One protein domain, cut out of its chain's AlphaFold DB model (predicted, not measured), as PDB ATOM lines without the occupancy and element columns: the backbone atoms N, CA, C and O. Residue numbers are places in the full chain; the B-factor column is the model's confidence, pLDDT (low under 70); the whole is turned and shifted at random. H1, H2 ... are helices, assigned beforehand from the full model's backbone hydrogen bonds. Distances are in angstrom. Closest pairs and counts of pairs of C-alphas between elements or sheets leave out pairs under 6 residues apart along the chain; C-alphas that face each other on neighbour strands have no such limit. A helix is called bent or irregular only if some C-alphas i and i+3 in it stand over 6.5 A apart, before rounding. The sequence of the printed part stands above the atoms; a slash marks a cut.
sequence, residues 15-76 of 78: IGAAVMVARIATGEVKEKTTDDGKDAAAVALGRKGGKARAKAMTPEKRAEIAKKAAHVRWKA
ATOM      1  N   ILE A  15     190.784 178.303 242.261       92.94
ATOM      2  CA  ILE A  15     191.518 179.007 243.323       92.94
ATOM      3  C   ILE A  15     192.830 179.559 242.760       92.94
ATOM      4  O   ILE A  15     193.129 180.744 242.900       92.94
ATOM      5  N   GLY A  16     193.598 178.721 242.071       91.44
ATOM      6  CA  GLY A  16     194.840 179.096 241.414       91.44
ATOM      7  C   GLY A  16     194.626 180.156 240.340       91.44
ATOM      8  O   GLY A  16     195.418 181.096 240.235       91.44
ATOM      9  N   ALA A  17     193.529 180.065 239.584       91.25
ATOM     10  CA  ALA A  17     193.140 181.103 238.640       91.25
ATOM     11  C   ALA A  17     192.857 182.443 239.345       91.25
ATOM     12  O   ALA A  17     193.374 183.470 238.902       91.25
ATOM     13  N   ALA A  18     192.118 182.444 240.460       92.56
ATOM     14  CA  ALA A  18     191.845 183.658 241.235       92.56
ATOM     15  C   ALA A  18     193.131 184.296 241.796       92.56
ATOM     16  O   ALA A  18     193.335 185.502 241.657       92.56
ATOM     17  N   VAL A  19     194.045 183.488 242.347       92.88
ATOM     18  CA  VAL A  19     195.359 183.958 242.828       92.88
ATOM     19  C   VAL A  19     196.192 184.539 241.684       92.88
ATOM     20  O   VAL A  19     196.819 185.582 241.846       92.88
ATOM     21  N   MET A  20     196.193 183.898 240.512       90.88
ATOM     22  CA  MET A  20     196.892 184.410 239.332       90.88
ATOM     23  C   MET A  20     196.341 185.777 238.901       90.88
ATOM     24  O   MET A  20     197.123 186.680 238.618       90.88
ATOM     25  N   VAL A  21     195.015 185.945 238.884       91.44
ATOM     26  CA  VAL A  21     194.371 187.231 238.566       91.44
ATOM     27  C   VAL A  21     194.758 188.303 239.582       91.44
ATOM     28  O   VAL A  21     195.143 189.397 239.174       91.44
ATOM     29  N   ALA A  22     194.730 187.988 240.881       94.00
ATOM     30  CA  ALA A  22     195.143 188.921 241.927       94.00
ATOM     31  C   ALA A  22     196.595 189.385 241.728       94.00
ATOM     32  O   ALA A  22     196.854 190.582 241.727       94.00
ATOM     33  N   ARG A  23     197.518 188.459 241.443       92.50
ATOM     34  CA  ARG A  23     198.931 188.774 241.163       92.50
ATOM     35  C   ARG A  23     199.135 189.636 239.921       92.50
ATOM     36  O   ARG A  23     200.072 190.429 239.870       92.50
ATOM     37  N   ILE A  24     198.298 189.468 238.898       90.62
ATOM     38  CA  ILE A  24     198.328 190.332 237.712       90.62
ATOM     39  C   ILE A  24     197.840 191.735 238.084       90.62
ATOM     40  O   ILE A  24     198.485 192.719 237.730       90.62
ATOM     41  N   ALA A  25     196.742 191.832 238.839       90.38
ATOM     42  CA  ALA A  25     196.166 193.103 239.268       90.38
ATOM     43  C   ALA A  25     197.090 193.889 240.218       90.38
ATOM     44  O   ALA A  25     197.143 195.114 240.132       90.38
ATOM     45  N   THR A  26     197.848 193.204 241.081       94.38
ATOM     46  CA  THR A  26     198.851 193.821 241.968       94.38
ATOM     47  C   THR A  26     200.186 194.102 241.273       94.38
ATOM     48  O   THR A  26     201.059 194.742 241.855       94.38
ATOM     49  N   GLY A  27     200.367 193.651 240.027       88.56
ATOM     50  CA  GLY A  27     201.596 193.850 239.257       88.56
ATOM     51  C   GLY A  27     202.753 192.911 239.624       88.56
ATOM     52  O   GLY A  27     203.839 193.047 239.056       88.56
ATOM     53  N   GLU A  28     202.533 191.935 240.510       91.12
ATOM     54  CA  GLU A  28     203.493 190.859 240.812       91.12
ATOM     55  C   GLU A  28     203.792 190.000 239.575       91.12
ATOM     56  O   GLU A  28     204.908 189.510 239.395       91.12
ATOM     57  N   VAL A  29     202.800 189.834 238.695       88.31
ATOM     58  CA  VAL A  29     202.939 189.140 237.412       88.31
ATOM     59  C   VAL A  29     202.536 190.075 236.278       88.31
ATOM     60  O   VAL A  29     201.409 190.551 236.217       88.31
ATOM     61  N   LYS A  30     203.443 190.298 235.322       83.69
ATOM     62  CA  LYS A  30     203.164 191.121 234.137       83.69
ATOM     63  C   LYS A  30     202.663 190.262 232.978       83.69
ATOM     64  O   LYS A  30     203.400 189.411 232.478       83.69
ATOM     65  N   GLU A  31     201.455 190.533 232.491       80.69
ATOM     66  CA  GLU A  31     201.031 190.076 231.164       80.69
ATOM     67  C   GLU A  31     201.564 191.049 230.101       80.69
ATOM     68  O   GLU A  31     201.364 192.258 230.178       80.69
ATOM     69  N   LYS A  32     202.290 190.525 229.104       82.56
ATOM     70  CA  LYS A  32     202.738 191.325 227.954       82.56
ATOM     71  C   LYS A  32     201.602 191.433 226.946       82.56
ATOM     72  O   LYS A  32     201.511 190.625 226.016       82.56
ATOM     73  N   THR A  33     200.749 192.424 227.147       86.75
ATOM     74  CA  THR A  33     199.691 192.785 226.209       86.75
ATOM     75  C   THR A  33     200.087 193.993 225.360       86.75
ATOM     76  O   THR A  33     200.996 194.747 225.701       86.75
ATOM     77  N   THR A  34     199.450 194.140 224.206       87.94
ATOM     78  CA  THR A  34     199.418 195.385 223.430       87.94
ATOM     79  C   THR A  34     198.384 196.355 224.007       87.94
ATOM     80  O   THR A  34     197.581 195.965 224.854       87.94
ATOM     81  N   ASP A  35     198.371 197.601 223.522       85.31
ATOM     82  CA  ASP A  35     197.429 198.646 223.964       85.31
ATOM     83  C   ASP A  35     195.953 198.241 223.803       85.31
ATOM     84  O   ASP A  35     195.095 198.659 224.572       85.31
ATOM     85  N   ASP A  36     195.653 197.374 222.831       87.94
ATOM     86  CA  ASP A  36     194.328 196.791 222.597       87.94
ATOM     87  C   ASP A  36     194.081 195.481 223.377       87.94
ATOM     88  O   ASP A  36     193.144 194.740 223.076       87.94
ATOM     89  N   GLY A  37     194.928 195.164 224.361       85.44
ATOM     90  CA  GLY A  37     194.774 194.025 225.270       85.44
ATOM     91  C   GLY A  37     195.146 192.657 224.686       85.44
ATOM     92  O   GLY A  37     194.931 191.637 225.338       85.44
ATOM     93  N   LYS A  38     195.703 192.590 223.470       88.56
ATOM     94  CA  LYS A  38     196.083 191.318 222.828       88.56
ATOM     95  C   LYS A  38     197.447 190.833 223.297       88.56
ATOM     96  O   LYS A  38     198.308 191.623 223.656       88.56
ATOM     97  N   ASP A  39     197.685 189.525 223.223       89.25
ATOM     98  CA  ASP A  39     199.016 188.959 223.472       89.25
ATOM     99  C   ASP A  39     200.036 189.531 222.467       89.25
ATOM    100  O   ASP A  39     199.909 189.356 221.248       89.25
ATOM    101  N   ALA A  40     201.062 190.214 222.978       89.75
ATOM    102  CA  ALA A  40     202.028 190.927 222.147       89.75
ATOM    103  C   ALA A  40     202.836 189.996 221.227       89.75
ATOM    104  O   ALA A  40     203.161 190.367 220.094       89.75
ATOM    105  N   ALA A  41     203.128 188.769 221.672       90.38
ATOM    106  CA  ALA A  41     203.844 187.794 220.857       90.38
ATOM    107  C   ALA A  41     202.966 187.295 219.701       90.38
ATOM    108  O   ALA A  41     203.439 187.194 218.565       90.38
ATOM    109  N   ALA A  42     201.677 187.053 219.960       91.62
ATOM    110  CA  ALA A  42     200.723 186.664 218.924       91.62
ATOM    111  C   ALA A  42     200.562 187.761 217.856       91.62
ATOM    112  O   ALA A  42     200.602 187.469 216.657       91.62
ATOM    113  N   VAL A  43     200.462 189.030 218.270       93.88
ATOM    114  CA  VAL A  43     200.389 190.177 217.344       93.88
ATOM    115  C   VAL A  43     201.653 190.278 216.489       93.88
ATOM    116  O   VAL A  43     201.563 190.413 215.264       93.88
ATOM    117  N   ALA A  44     202.834 190.175 217.103       92.81
ATOM    118  CA  ALA A  44     204.107 190.221 216.384       92.81
ATOM    119  C   ALA A  44     204.212 189.098 215.336       92.81
ATOM    120  O   ALA A  44     204.598 189.341 214.186       92.81
ATOM    121  N   LEU A  45     203.806 187.880 215.701       95.12
ATOM    122  CA  LEU A  45     203.820 186.725 214.807       95.12
ATOM    123  C   LEU A  45     202.813 186.879 213.659       95.12
ATOM    124  O   LEU A  45     203.158 186.625 212.501       95.12
ATOM    125  N   GLY A  46     201.609 187.384 213.943       95.62
ATOM    126  CA  GLY A  46     200.596 187.696 212.934       95.62
ATOM    127  C   GLY A  46     201.083 188.721 211.905       95.62
ATOM    128  O   GLY A  46     200.953 188.496 210.699       95.62
ATOM    129  N   ARG A  47     201.734 189.803 212.359       95.62
ATOM    130  CA  ARG A  47     202.352 190.812 211.476       95.62
ATOM    131  C   ARG A  47     203.437 190.198 210.588       95.62
ATOM    132  O   ARG A  47     203.441 190.432 209.377       95.62
ATOM    133  N   LYS A  48     204.318 189.371 211.163       96.62
ATOM    134  CA  LYS A  48     205.384 188.675 210.421       96.62
ATOM    135  C   LYS A  48     204.807 187.754 209.341       96.62
ATOM    136  O   LYS A  48     205.207 187.847 208.181       96.62
ATOM    137  N   GLY A  49     203.841 186.911 209.702       96.94
ATOM    138  CA  GLY A  49     203.197 185.979 208.774       96.94
ATOM    139  C   GLY A  49     202.387 186.682 207.681       96.94
ATOM    140  O   GLY A  49     202.440 186.286 206.517       96.94
ATOM    141  N   GLY A  50     201.664 187.753 208.023       96.94
ATOM    142  CA  GLY A  50     200.936 188.582 207.057       96.94
ATOM    143  C   GLY A  50     201.864 189.208 206.015       96.94
ATOM    144  O   GLY A  50     201.634 189.050 204.816       96.94
ATOM    145  N   LYS A  51     202.966 189.828 206.459       96.88
ATOM    146  CA  LYS A  51     203.976 190.418 205.567       96.88
ATOM    147  C   LYS A  51     204.615 189.375 204.649       96.88
ATOM    148  O   LYS A  51     204.770 189.629 203.457       96.88
ATOM    149  N   ALA A  52     204.952 188.199 205.181       96.81
ATOM    150  CA  ALA A  52     205.512 187.109 204.383       96.81
ATOM    151  C   ALA A  52     204.538 186.640 203.287       96.81
ATOM    152  O   ALA A  52     204.928 186.550 202.124       96.81
ATOM    153  N   ARG A  53     203.259 186.424 203.628       95.31
ATOM    154  CA  ARG A  53     202.219 186.053 202.650       95.31
ATOM    155  C   ARG A  53     202.020 187.122 201.577       95.31
ATOM    156  O   ARG A  53     201.902 186.780 200.406       95.31
ATOM    157  N   ALA A  54     202.018 188.398 201.962       94.69
ATOM    158  CA  ALA A  54     201.896 189.504 201.016       94.69
ATOM    159  C   ALA A  54     203.083 189.560 200.041       94.69
ATOM    160  O   ALA A  54     202.877 189.724 198.841       94.69
ATOM    161  N   LYS A  55     204.314 189.354 200.535       95.25
ATOM    162  CA  LYS A  55     205.523 189.299 199.697       95.25
ATOM    163  C   LYS A  55     205.509 188.108 198.731       95.25
ATOM    164  O   LYS A  55     205.976 188.240 197.609       95.25
ATOM    165  N   ALA A  56     204.971 186.966 199.156       95.50
ATOM    166  CA  ALA A  56     204.862 185.767 198.324       95.50
ATOM    167  C   ALA A  56     203.717 185.823 197.289       95.50
ATOM    168  O   ALA A  56     203.616 184.941 196.438       95.50
ATOM    169  N   MET A  57     202.830 186.822 197.356       95.38
ATOM    170  CA  MET A  57     201.748 187.004 196.387       95.38
ATOM    171  C   MET A  57     202.239 187.745 195.144       95.38
ATOM    172  O   MET A  57     202.569 188.932 195.217       95.38
ATOM    173  N   THR A  58     202.210 187.075 193.991       96.25
ATOM    174  CA  THR A  58     202.467 187.712 192.694       96.25
ATOM    175  C   THR A  58     201.219 188.453 192.188       96.25
ATOM    176  O   THR A  58     200.102 188.148 192.629       96.25
ATOM    177  N   PRO A  59     201.364 189.443 191.289       95.81
ATOM    178  CA  PRO A  59     200.228 190.125 190.666       95.81
ATOM    179  C   PRO A  59     199.243 189.167 189.981       95.81
ATOM    180  O   PRO A  59     198.033 189.317 190.148       95.81
ATOM    181  N   GLU A  60     199.744 188.144 189.294       96.56
ATOM    182  CA  GLU A  60     198.943 187.156 188.561       96.56
ATOM    183  C   GLU A  60     198.105 186.337 189.540       96.56
ATOM    184  O   GLU A  60     196.887 186.238 189.400       96.56
ATOM    185  N   LYS A  61     198.738 185.837 190.608       96.56
ATOM    186  CA  LYS A  61     198.051 185.057 191.640       96.56
ATOM    187  C   LYS A  61     197.008 185.894 192.386       96.56
ATOM    188  O   LYS A  61     195.939 185.384 192.716       96.56
ATOM    189  N   ARG A  62     197.270 187.189 192.605       96.06
ATOM    190  CA  ARG A  62     196.263 188.130 193.131       96.06
ATOM    191  C   ARG A  62     195.075 188.280 192.177       96.06
ATOM    192  O   ARG A  62     193.934 188.219 192.634       96.06
ATOM    193  N   ALA A  63     195.328 188.439 190.878       96.69
ATOM    194  CA  ALA A  63     194.281 188.573 189.867       96.69
ATOM    195  C   ALA A  63     193.420 187.304 189.751       96.69
ATOM    196  O   ALA A  63     192.195 187.396 189.673       96.69
ATOM    197  N   GLU A  64     194.027 186.117 189.802       97.19
ATOM    198  CA  GLU A  64     193.292 184.847 189.804       97.19
ATOM    199  C   GLU A  64     192.367 184.706 191.016       97.19
ATOM    200  O   GLU A  64     191.202 184.331 190.865       97.19
ATOM    201  N   ILE A  65     192.865 185.022 192.217       96.12
ATOM    202  CA  ILE A  65     192.063 184.987 193.446       96.12
ATOM    203  C   ILE A  65     190.889 185.970 193.338       96.12
ATOM    204  O   ILE A  65     189.763 185.605 193.676       96.12
ATOM    205  N   ALA A  66     191.122 187.179 192.815       96.00
ATOM    206  CA  ALA A  66     190.078 188.185 192.632       96.00
ATOM    207  C   ALA A  66     188.986 187.728 191.649       96.00
ATOM    208  O   ALA A  66     187.800 187.847 191.960       96.00
ATOM    209  N   LYS A  67     189.363 187.140 190.504       95.94
ATOM    210  CA  LYS A  67     188.409 186.576 189.531       95.94
ATOM    211  C   LYS A  67     187.556 185.468 190.152       95.94
ATOM    212  O   LYS A  67     186.334 185.487 190.014       95.94
ATOM    213  N   LYS A  68     188.181 184.537 190.883       96.00
ATOM    214  CA  LYS A  68     187.473 183.458 191.596       96.00
ATOM    215  C   LYS A  68     186.500 184.014 192.637       96.00
ATOM    216  O   LYS A  68     185.349 183.586 192.682       96.00
ATOM    217  N   ALA A  69     186.933 184.994 193.431       95.31
ATOM    218  CA  ALA A  69     186.095 185.641 194.437       95.31
ATOM    219  C   ALA A  69     184.892 186.365 193.812       95.31
ATOM    220  O   ALA A  69     183.778 186.248 194.320       95.31
ATOM    221  N   ALA A  70     185.095 187.070 192.693       95.12
ATOM    222  CA  ALA A  70     184.015 187.713 191.952       95.12
ATOM    223  C   ALA A  70     183.002 186.679 191.443       95.12
ATOM    224  O   ALA A  70     181.815 186.816 191.716       95.12
ATOM    225  N   HIS A  71     183.462 185.612 190.786       92.88
ATOM    226  CA  HIS A  71     182.573 184.557 190.304       92.88
ATOM    227  C   HIS A  71     181.723 183.970 191.441       92.88
ATOM    228  O   HIS A  71     180.510 183.901 191.311       92.88
ATOM    229  N   VAL A  72     182.317 183.631 192.594       94.31
ATOM    230  CA  VAL A  72     181.557 183.130 193.759       94.31
ATOM    231  C   VAL A  72     180.542 184.156 194.270       94.31
ATOM    232  O   VAL A  72     179.402 183.797 194.547       94.31
ATOM    233  N   ARG A  73     180.930 185.433 194.373       92.94
ATOM    234  CA  ARG A  73     180.050 186.501 194.869       92.94
ATOM    235  C   ARG A  73     178.843 186.745 193.960       92.94
ATOM    236  O   ARG A  73     177.777 187.081 194.466       92.94
ATOM    237  N   TRP A  74     179.021 186.630 192.646       92.00
ATOM    238  CA  TRP A  74     178.004 186.998 191.658       92.00
ATOM    239  C   TRP A  74     177.193 185.809 191.126       92.00
ATOM    240  O   TRP A  74     176.082 186.026 190.666       92.00
ATOM    241  N   LYS A  75     177.666 184.563 191.276       80.62
ATOM    242  CA  LYS A  75     176.938 183.349 190.855       80.62
ATOM    243  C   LYS A  75     175.656 183.072 191.659       80.62
ATOM    244  O   LYS A  75     174.842 182.275 191.228       80.62
ATOM    245  N   ALA A  76     175.476 183.697 192.823       64.31
ATOM    246  CA  ALA A  76     174.274 183.548 193.654       64.31
ATOM    247  C   ALA A  76     173.186 184.605 193.364       64.31
ATOM    248  O   ALA A  76     172.290 184.787 194.186       64.31
TER     249      ALA A  76
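What this domain is: This is residues 15 to 76 of the 78 residues of the protein "RNA-binding protein" of Proteobacteria bacterium (UniProt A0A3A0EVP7). What does the model look like? It is a stretched-out string of three separate helices: H1 stands crosswise at one end, a long loop leads to H2 in the middle, and H3 turns off H2 at the other end like the foot of an L. What makes it up? The 62 printed residues hold three named helices, in the order H1, H2, H3, and no named strand; the class is all helix. How spread is it? It is extended, with a radius of gyration of the C-alphas of 21.0 A, and elongated, spanning 54 by 30 by 19 A.

Where its parts are: Where does the first helix lie? H1, residues 15 to 25, begins at C-alpha 15 (191.518, 179.007, 243.323) and is 15.4 A long. Which helices follow? H2, residues 40 to 56, is 24.5 A long from C-alpha 40 (202.028, 190.927, 222.147). H3, residues 59 to 76, is 26.9 A long and ends at C-alpha 76 (174.274, 183.548, 193.654).

How they stand to each other: Do the helices touch? H1 and H2, H2 and H3, and H1 and H3 are apart, with no C-alpha of the one within 8 A of the other. Are their backbones well formed? In H1 and H2 every O i to N i+4 pair is within hydrogen-bond range; in H3, 13 of 14 are. H3 is only just irregular: C-alphas 73 and 76 are 6.6 A apart.

The domain as a whole: How far does it reach? The C-alphas farthest apart, those of Glu 28 and Lys 75, are 57.1 A apart. What links the helices? A long link, residues 26 to 39, joins H1 to H2, and a tight link of 2 residues joins H2 to H3; the printed part has no cut. Where is confidence low? The mean pLDDT of the printed part is 92.0, and residue 76 alone is under 70.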